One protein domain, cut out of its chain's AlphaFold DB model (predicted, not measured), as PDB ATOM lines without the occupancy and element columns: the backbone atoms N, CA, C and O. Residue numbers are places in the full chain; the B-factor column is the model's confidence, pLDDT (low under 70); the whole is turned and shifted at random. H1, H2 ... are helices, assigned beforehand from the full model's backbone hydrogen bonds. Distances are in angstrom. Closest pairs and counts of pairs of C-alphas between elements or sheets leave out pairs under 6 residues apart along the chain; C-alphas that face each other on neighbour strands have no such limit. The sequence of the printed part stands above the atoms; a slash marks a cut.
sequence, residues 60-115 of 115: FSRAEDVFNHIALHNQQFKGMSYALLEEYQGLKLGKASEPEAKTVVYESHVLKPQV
ATOM      1  N   PHE A  60     -39.924 -43.874  43.574       94.00
ATOM      2  CA  PHE A  60     -39.506 -44.358  42.254       94.00
ATOM      3  C   PHE A  60     -39.874 -45.835  42.079       94.00
ATOM      4  O   PHE A  60     -39.536 -46.670  42.918       94.00
ATOM      5  N   SER A  61     -40.549 -46.175  40.980       90.62
ATOM      6  CA  SER A  61     -40.893 -47.561  40.638       90.62
ATOM      7  C   SER A  61     -39.889 -48.163  39.656       90.62
ATOM      8  O   SER A  61     -39.583 -49.357  39.713       90.62
ATOM      9  N   ARG A  62     -39.358 -47.333  38.754       90.25
ATOM     10  CA  ARG A  62     -38.449 -47.721  37.675       90.25
ATOM     11  C   ARG A  62     -37.257 -46.774  37.604       90.25
ATOM     12  O   ARG A  62     -37.321 -45.629  38.037       90.25
ATOM     13  N   ALA A  63     -36.182 -47.232  36.964       91.12
ATOM     14  CA  ALA A  63     -35.025 -46.381  36.682       91.12
ATOM     15  C   ALA A  63     -35.387 -45.168  35.798       91.12
ATOM     16  O   ALA A  63     -34.759 -44.120  35.908       91.12
ATOM     17  N   GLU A  64     -36.410 -45.301  34.949       93.25
ATOM     18  CA  GLU A  64     -36.928 -44.203  34.127       93.25
ATOM     19  C   GLU A  64     -37.512 -43.067  34.979       93.25
ATOM     20  O   GLU A  64     -37.291 -41.902  34.665       93.25
ATOM     21  N   ASP A  65     -38.159 -43.374  36.107       94.44
ATOM     22  CA  ASP A  65     -38.701 -42.351  37.013       94.44
ATOM     23  C   ASP A  65     -37.578 -41.499  37.616       94.44
ATOM     24  O   ASP A  65     -37.691 -40.277  37.714       94.44
ATOM     25  N   VAL A  66     -36.459 -42.143  37.966       94.31
ATOM     26  CA  VAL A  66     -35.251 -41.466  38.458       94.31
ATOM     27  C   VAL A  66     -34.692 -40.536  37.382       94.31
ATOM     28  O   VAL A  66     -34.356 -39.388  37.668       94.31
ATOM     29  N   PHE A  67     -34.617 -41.005  36.135       94.94
ATOM     30  CA  PHE A  67     -34.139 -40.189  35.023       94.94
ATOM     31  C   PHE A  67     -35.070 -39.007  34.733       94.94
ATOM     32  O   PHE A  67     -34.597 -37.881  34.592       94.94
ATOM     33  N   ASN A  68     -36.384 -39.226  34.737       94.31
ATOM     34  CA  ASN A  68     -37.380 -38.168  34.576       94.31
ATOM     35  C   ASN A  68     -37.257 -37.120  35.692       94.31
ATOM     36  O   ASN A  68     -37.298 -35.919  35.431       94.31
ATOM     37  N   HIS A  69     -37.019 -37.560  36.929       94.25
ATOM     38  CA  HIS A  69     -36.754 -36.659  38.044       94.25
ATOM     39  C   HIS A  69     -35.477 -35.829  37.824       94.25
ATOM     40  O   HIS A  69     -35.472 -34.627  38.094       94.25
ATOM     41  N   ILE A  70     -34.406 -36.421  37.284       94.12
ATOM     42  CA  ILE A  70     -33.180 -35.694  36.908       94.12
ATOM     43  C   ILE A  70     -33.463 -34.682  35.789       94.12
ATOM     44  O   ILE A  70     -33.038 -33.531  35.892       94.12
ATOM     45  N   ALA A  71     -34.203 -35.076  34.752       94.81
ATOM     46  CA  ALA A  71     -34.553 -34.228  33.612       94.81
ATOM     47  C   ALA A  71     -35.385 -32.997  34.006       94.81
ATOM     48  O   ALA A  71     -35.260 -31.942  33.383       94.81
ATOM     49  N   LEU A  72     -36.199 -33.106  35.061       94.31
ATOM     50  CA  LEU A  72     -36.968 -31.988  35.614       94.31
ATOM     51  C   LEU A  72     -36.096 -30.964  36.356       94.31
ATOM     52  O   LEU A  72     -36.388 -29.772  36.306       94.31
ATOM     53  N   HIS A  73     -35.040 -31.414  37.036       94.69
ATOM     54  CA  HIS A  73     -34.235 -30.560  37.918       94.69
ATOM     55  C   HIS A  73     -32.940 -30.059  37.274       94.69
ATOM     56  O   HIS A  73     -32.410 -29.024  37.676       94.69
ATOM     57  N   ASN A  74     -32.412 -30.770  36.277       95.06
ATOM     58  CA  ASN A  74     -31.186 -30.397  35.589       95.06
ATOM     59  C   ASN A  74     -31.486 -29.922  34.165       95.06
ATOM     60  O   ASN A  74     -31.887 -30.697  33.298       95.06
ATOM     61  N   GLN A  75     -31.191 -28.648  33.905       93.56
ATOM     62  CA  GLN A  75     -31.412 -27.998  32.614       93.56
ATOM     63  C   GLN A  75     -30.740 -28.727  31.436       93.56
ATOM     64  O   GLN A  75     -31.261 -28.695  30.325       93.56
ATOM     65  N   GLN A  76     -29.612 -29.408  31.659       93.94
ATOM     66  CA  GLN A  76     -28.913 -30.154  30.605       93.94
ATOM     67  C   GLN A  76     -29.686 -31.390  30.127       93.94
ATOM     68  O   GLN A  76     -29.516 -31.813  28.986       93.94
ATOM     69  N   PHE A  77     -30.543 -31.952  30.976       93.75
ATOM     70  CA  PHE A  77     -31.366 -33.124  30.668       93.75
ATOM     71  C   PHE A  77     -32.813 -32.745  30.337       93.75
ATOM     72  O   PHE A  77     -33.649 -33.616  30.104       93.75
ATOM     73  N   LYS A  78     -33.126 -31.446  30.298       94.31
ATOM     74  CA  LYS A  78     -34.481 -30.957  30.075       94.31
ATOM     75  C   LYS A  78     -35.040 -31.469  28.748       94.31
ATOM     76  O   LYS A  78     -34.437 -31.283  27.693       94.31
ATOM     77  N   GLY A  79     -36.219 -32.086  28.820       92.00
ATOM     78  CA  GLY A  79     -36.919 -32.650  27.665       92.00
ATOM     79  C   GLY A  79     -36.391 -34.008  27.194       92.00
ATOM     80  O   GLY A  79     -36.920 -34.534  26.222       92.00
ATOM     81  N   MET A  80     -35.382 -34.588  27.854       94.69
ATOM     82  CA  MET A  80     -34.914 -35.940  27.546       94.69
ATOM     83  C   MET A  80     -35.808 -36.994  28.201       94.69
ATOM     84  O   MET A  80     -36.267 -36.822  29.327       94.69
ATOM     85  N   SER A  81     -35.992 -38.117  27.513       94.62
ATOM     86  CA  SER A  81     -36.662 -39.316  28.024       94.62
ATOM     87  C   SER A  81     -35.959 -40.566  27.497       94.62
ATOM     88  O   SER A  81     -35.210 -40.493  26.520       94.62
ATOM     89  N   TYR A  82     -36.195 -41.722  28.120       93.25
ATOM     90  CA  TYR A  82     -35.643 -42.986  27.625       93.25
ATOM     91  C   TYR A  82     -36.151 -43.322  26.220       93.25
ATOM     92  O   TYR A  82     -35.351 -43.735  25.389       93.25
ATOM     93  N   ALA A  83     -37.424 -43.040  25.922       92.50
ATOM     94  CA  ALA A  83     -37.986 -43.215  24.582       92.50
ATOM     95  C   ALA A  83     -37.231 -42.401  23.515       92.50
ATOM     96  O   ALA A  83     -36.892 -42.930  22.460       92.50
ATOM     97  N   LEU A  84     -36.901 -41.134  23.803       92.19
ATOM     98  CA  LEU A  84     -36.118 -40.309  22.879       92.19
ATOM     99  C   LEU A  84     -34.671 -40.800  22.751       92.19
ATOM    100  O   LEU A  84     -34.118 -40.824  21.655       92.19
ATOM    101  N   LEU A  85     -34.043 -41.193  23.862       91.50
ATOM    102  CA  LEU A  85     -32.681 -41.730  23.835       91.50
ATOM    103  C   LEU A  85     -32.600 -43.033  23.031       91.50
ATOM    104  O   LEU A  85     -31.618 -43.240  22.327       91.50
ATOM    105  N   GLU A  86     -33.616 -43.890  23.119       89.62
ATOM    106  CA  GLU A  86     -33.719 -45.115  22.329       89.62
ATOM    107  C   GLU A  86     -33.936 -44.804  20.844       89.62
ATOM    108  O   GLU A  86     -33.218 -45.326  19.993       89.62
ATOM    109  N   GLU A  87     -34.864 -43.896  20.530       88.94
ATOM    110  CA  GLU A  87     -35.205 -43.534  19.154       88.94
ATOM    111  C   GLU A  87     -34.031 -42.913  18.381       88.94
ATOM    112  O   GLU A  87     -33.834 -43.215  17.198       88.94
ATOM    113  N   TYR A  88     -33.266 -42.040  19.037       89.44
ATOM    114  CA  TYR A  88     -32.147 -41.315  18.429       89.44
ATOM    115  C   TYR A  88     -30.777 -41.910  18.779       89.44
ATOM    116  O   TYR A  88     -29.755 -41.392  18.343       89.44
ATOM    117  N   GLN A  89     -30.749 -43.020  19.528       86.56
ATOM    118  CA  GLN A  89     -29.531 -43.726  19.959       86.56
ATOM    119  C   GLN A  89     -28.560 -42.854  20.764       86.56
ATOM    120  O   GLN A  89     -27.350 -43.084  20.793       86.56
ATOM    121  N   GLY A  90     -29.107 -41.852  21.445       86.38
ATOM    122  CA  GLY A  90     -28.367 -40.817  22.147       86.38
ATOM    123  C   GLY A  90     -28.888 -39.424  21.814       86.38
ATOM    124  O   GLY A  90     -29.546 -39.197  20.804       86.38
ATOM    125  N   LEU A  91     -28.607 -38.473  22.702       90.38
ATOM    126  CA  LEU A  91     -28.944 -37.066  22.520       90.38
ATOM    127  C   LEU A  91     -27.801 -36.198  23.034       90.38
ATOM    128  O   LEU A  91     -27.161 -36.512  24.041       90.38
ATOM    129  N   LYS A  92     -27.592 -35.053  22.385       91.38
ATOM    130  CA  LYS A  92     -26.696 -34.022  22.900       91.38
ATOM    131  C   LYS A  92     -27.352 -33.307  24.084       91.38
ATOM    132  O   LYS A  92     -28.514 -32.901  24.019       91.38
ATOM    133  N   LEU A  93     -26.591 -33.125  25.163       91.56
ATOM    134  CA  LEU A  93     -27.044 -32.416  26.364       91.56
ATOM    135  C   LEU A  93     -27.580 -31.018  26.014       91.56
ATOM    136  O   LEU A  93     -26.971 -30.279  25.241       91.56
ATOM    137  N   GLY A  94     -28.739 -30.673  26.574       91.00
ATOM    138  CA  GLY A  94     -29.443 -29.408  26.355       91.00
ATOM    139  C   GLY A  94     -30.143 -29.269  25.000       91.00
ATOM    140  O   GLY A  94     -30.742 -28.227  24.753       91.00
ATOM    141  N   LYS A  95     -30.090 -30.284  24.128       90.56
ATOM    142  CA  LYS A  95     -30.662 -30.248  22.771       90.56
ATOM    143  C   LYS A  95     -31.712 -31.331  22.516       90.56
ATOM    144  O   LYS A  95     -31.816 -31.850  21.413       90.56
ATOM    145  N   ALA A  96     -32.517 -31.673  23.520       88.25
ATOM    146  CA  ALA A  96     -33.545 -32.708  23.368       88.25
ATOM    147  C   ALA A  96     -34.593 -32.385  22.281       88.25
ATOM    148  O   ALA A  96     -35.140 -33.295  21.670       88.25
ATOM    149  N   SER A  97     -34.853 -31.099  22.018       87.00
ATOM    150  CA  SER A  97     -35.772 -30.629  20.971       87.00
ATOM    151  C   SER A  97     -35.178 -30.635  19.558       87.00
ATOM    152  O   SER A  97     -35.923 -30.505  18.593       87.00
ATOM    153  N   GLU A  98     -33.855 -30.763  19.430       89.25
ATOM    154  CA  GLU A  98     -33.123 -30.776  18.158       89.25
ATOM    155  C   GLU A  98     -32.239 -32.032  18.091       89.25
ATOM    156  O   GLU A  98     -31.008 -31.933  18.175       89.25
ATOM    157  N   PRO A  99     -32.848 -33.229  18.015       86.38
ATOM    158  CA  PRO A  99     -32.091 -34.466  17.952       86.38
ATOM    159  C   PRO A  99     -31.282 -34.550  16.651       86.38
ATOM    160  O   PRO A  99     -31.695 -34.059  15.598       86.38
ATOM    161  N   GLU A 100     -30.114 -35.187  16.727       84.88
ATOM    162  CA  GLU A 100     -29.299 -35.462  15.546       84.88
ATOM    163  C   GLU A 100     -30.021 -36.445  14.613       84.88
ATOM    164  O   GLU A 100     -30.863 -37.244  15.034       84.88
ATOM    165  N   ALA A 101     -29.714 -36.370  13.316       82.81
ATOM    166  CA  ALA A 101     -30.334 -37.245  12.331       82.81
ATOM    167  C   ALA A 101     -30.016 -38.715  12.644       82.81
ATOM    168  O   ALA A 101     -28.872 -39.067  12.943       82.81
ATOM    169  N   LYS A 102     -31.031 -39.580  12.539       80.62
ATOM    170  CA  LYS A 102     -30.872 -41.020  12.768       80.62
ATOM    171  C   LYS A 102     -29.800 -41.567  11.830       80.62
ATOM    172  O   LYS A 102     -29.917 -41.463  10.609       80.62
ATOM    173  N   THR A 103     -28.764 -42.163  12.408       74.31
ATOM    174  CA  THR A 103     -27.774 -42.906  11.628       74.31
ATOM    175  C   THR A 103     -28.407 -44.216  11.163       74.31
ATOM    176  O   THR A 103     -29.151 -44.852  11.908       74.31
ATOM    177  N   VAL A 104     -28.133 -44.625   9.922       76.62
ATOM    178  CA  VAL A 104     -28.575 -45.933   9.424       76.62
ATOM    179  C   VAL A 104     -27.807 -47.011  10.184       76.62
ATOM    180  O   VAL A 104     -26.598 -47.159  10.012       76.62
ATOM    181  N   VAL A 105     -28.503 -47.760  11.039       76.50
ATOM    182  CA  VAL A 105     -27.931 -48.938  11.693       76.50
ATOM    183  C   VAL A 105     -27.813 -50.042  10.660       76.50
ATOM    184  O   VAL A 105     -28.797 -50.416  10.023       76.50
ATOM    185  N   TYR A 106     -26.606 -50.575  10.492       78.25
ATOM    186  CA  TYR A 106     -26.420 -51.733   9.635       78.25
ATOM    187  C   TYR A 106     -27.061 -52.970  10.272       78.25
ATOM    188  O   TYR A 106     -26.577 -53.488  11.276       78.25
ATOM    189  N   GLU A 107     -28.132 -53.467   9.661       76.56
ATOM    190  CA  GLU A 107     -28.741 -54.744  10.009       76.56
ATOM    191  C   GLU A 107     -28.327 -55.802   8.986       76.56
ATOM    192  O   GLU A 107     -28.810 -55.809   7.853       76.56
ATOM    193  N   SER A 108     -27.443 -56.723   9.383       75.69
ATOM    194  CA  SER A 108     -26.830 -57.714   8.479       75.69
ATOM    195  C   SER A 108     -27.821 -58.617   7.740       75.69
ATOM    196  O   SER A 108     -27.501 -59.148   6.680       75.69
ATOM    197  N   HIS A 109     -29.024 -58.788   8.283       77.38
ATOM    198  CA  HIS A 109     -30.065 -59.646   7.717       77.38
ATOM    199  C   HIS A 109     -31.044 -58.883   6.810       77.38
ATOM    200  O   HIS A 109     -31.844 -59.506   6.118       77.38
ATOM    201  N   VAL A 110     -30.986 -57.548   6.810       77.12
ATOM    202  CA  VAL A 110     -31.869 -56.664   6.031       77.12
ATOM    203  C   VAL A 110     -31.087 -55.978   4.912       77.12
ATOM    204  O   VAL A 110     -31.580 -55.838   3.793       77.12
ATOM    205  N   LEU A 111     -29.843 -55.587   5.187       73.75
ATOM    206  CA  LEU A 111     -28.993 -54.853   4.262       73.75
ATOM    207  C   LEU A 111     -27.957 -55.791   3.646       73.75
ATOM    208  O   LEU A 111     -27.045 -56.286   4.313       73.75
ATOM    209  N   LYS A 112     -28.076 -56.012   2.332       67.69
ATOM    210  CA  LYS A 112     -27.036 -56.706   1.570       67.69
ATOM    211  C   LYS A 112     -25.741 -55.883   1.613       67.69
ATOM    212  O   LYS A 112     -25.818 -54.665   1.432       67.69
ATOM    213  N   PRO A 113     -24.570 -56.516   1.805       63.56
ATOM    214  CA  PRO A 113     -23.293 -55.849   1.590       63.56
ATOM    215  C   PRO A 113     -23.280 -55.287   0.168       63.56
ATOM    216  O   PRO A 113     -23.497 -56.033  -0.789       63.56
ATOM    217  N   GLN A 114     -23.095 -53.978   0.032       66.31
ATOM    218  CA  GLN A 114     -22.814 -53.395  -1.273       66.31
ATOM    219  C   GLN A 114     -21.337 -53.666  -1.559       66.31
ATOM    220  O   GLN A 114     -20.476 -53.204  -0.810       66.31
ATOM    221  N   VAL A 115     -21.085 -54.516  -2.557       56.81
ATOM    222  CA  VAL A 115     -19.755 -54.750  -3.140       56.81
ATOM    223  C   VAL A 115     -19.420 -53.585  -4.056       56.81
ATOM    224  O   VAL A 115     -20.334 -53.186  -4.815       56.81
TER     225      VAL A 115
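Overview. This is residues 60 to 115 of the 115 residues of an uncharacterized protein of Chlorobi bacterium (UniProt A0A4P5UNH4). Little regular structure is present: two short helices, H1 and then H2, stand nearly at right angles, and a long stretch with no named element, residues 89 to 115, follows them. Its last residues, 106 to 115, stick out as a free tail. The printed part has 56 residues, 18 of them in the two named helices, with no named strand; the class is all helix. The whole is only just loose, close to extended, with a radius of gyration of the C-alphas of 15.3 A, and flat, spanning 50 by 26 by 10 A.

Arrangement. H1, residues 63 to 73, is joined by a short link of 8 residues to H2, residues 82 to 88. They are close but not clearly touching: their closest C-alphas, of Glu 64 and Tyr 82, are 6.7 A apart. Their lines are about perpendicular, at 85 degrees. In both helices every O i to N i+4 pair is within hydrogen-bond range.

Along the chain. H1 begins at C-alpha 63 (-35.025, -46.381, 36.682) and is 15.9 A long. H2 is 10.0 A long and ends at C-alpha 88 (-32.147, -41.315, 18.429).

Size, cuts and confidence. The C-alphas farthest apart, of Phe 60 and Val 115, are 50.6 A apart. The printed part has no cut. Residues 112 to 115 have pLDDT under 70.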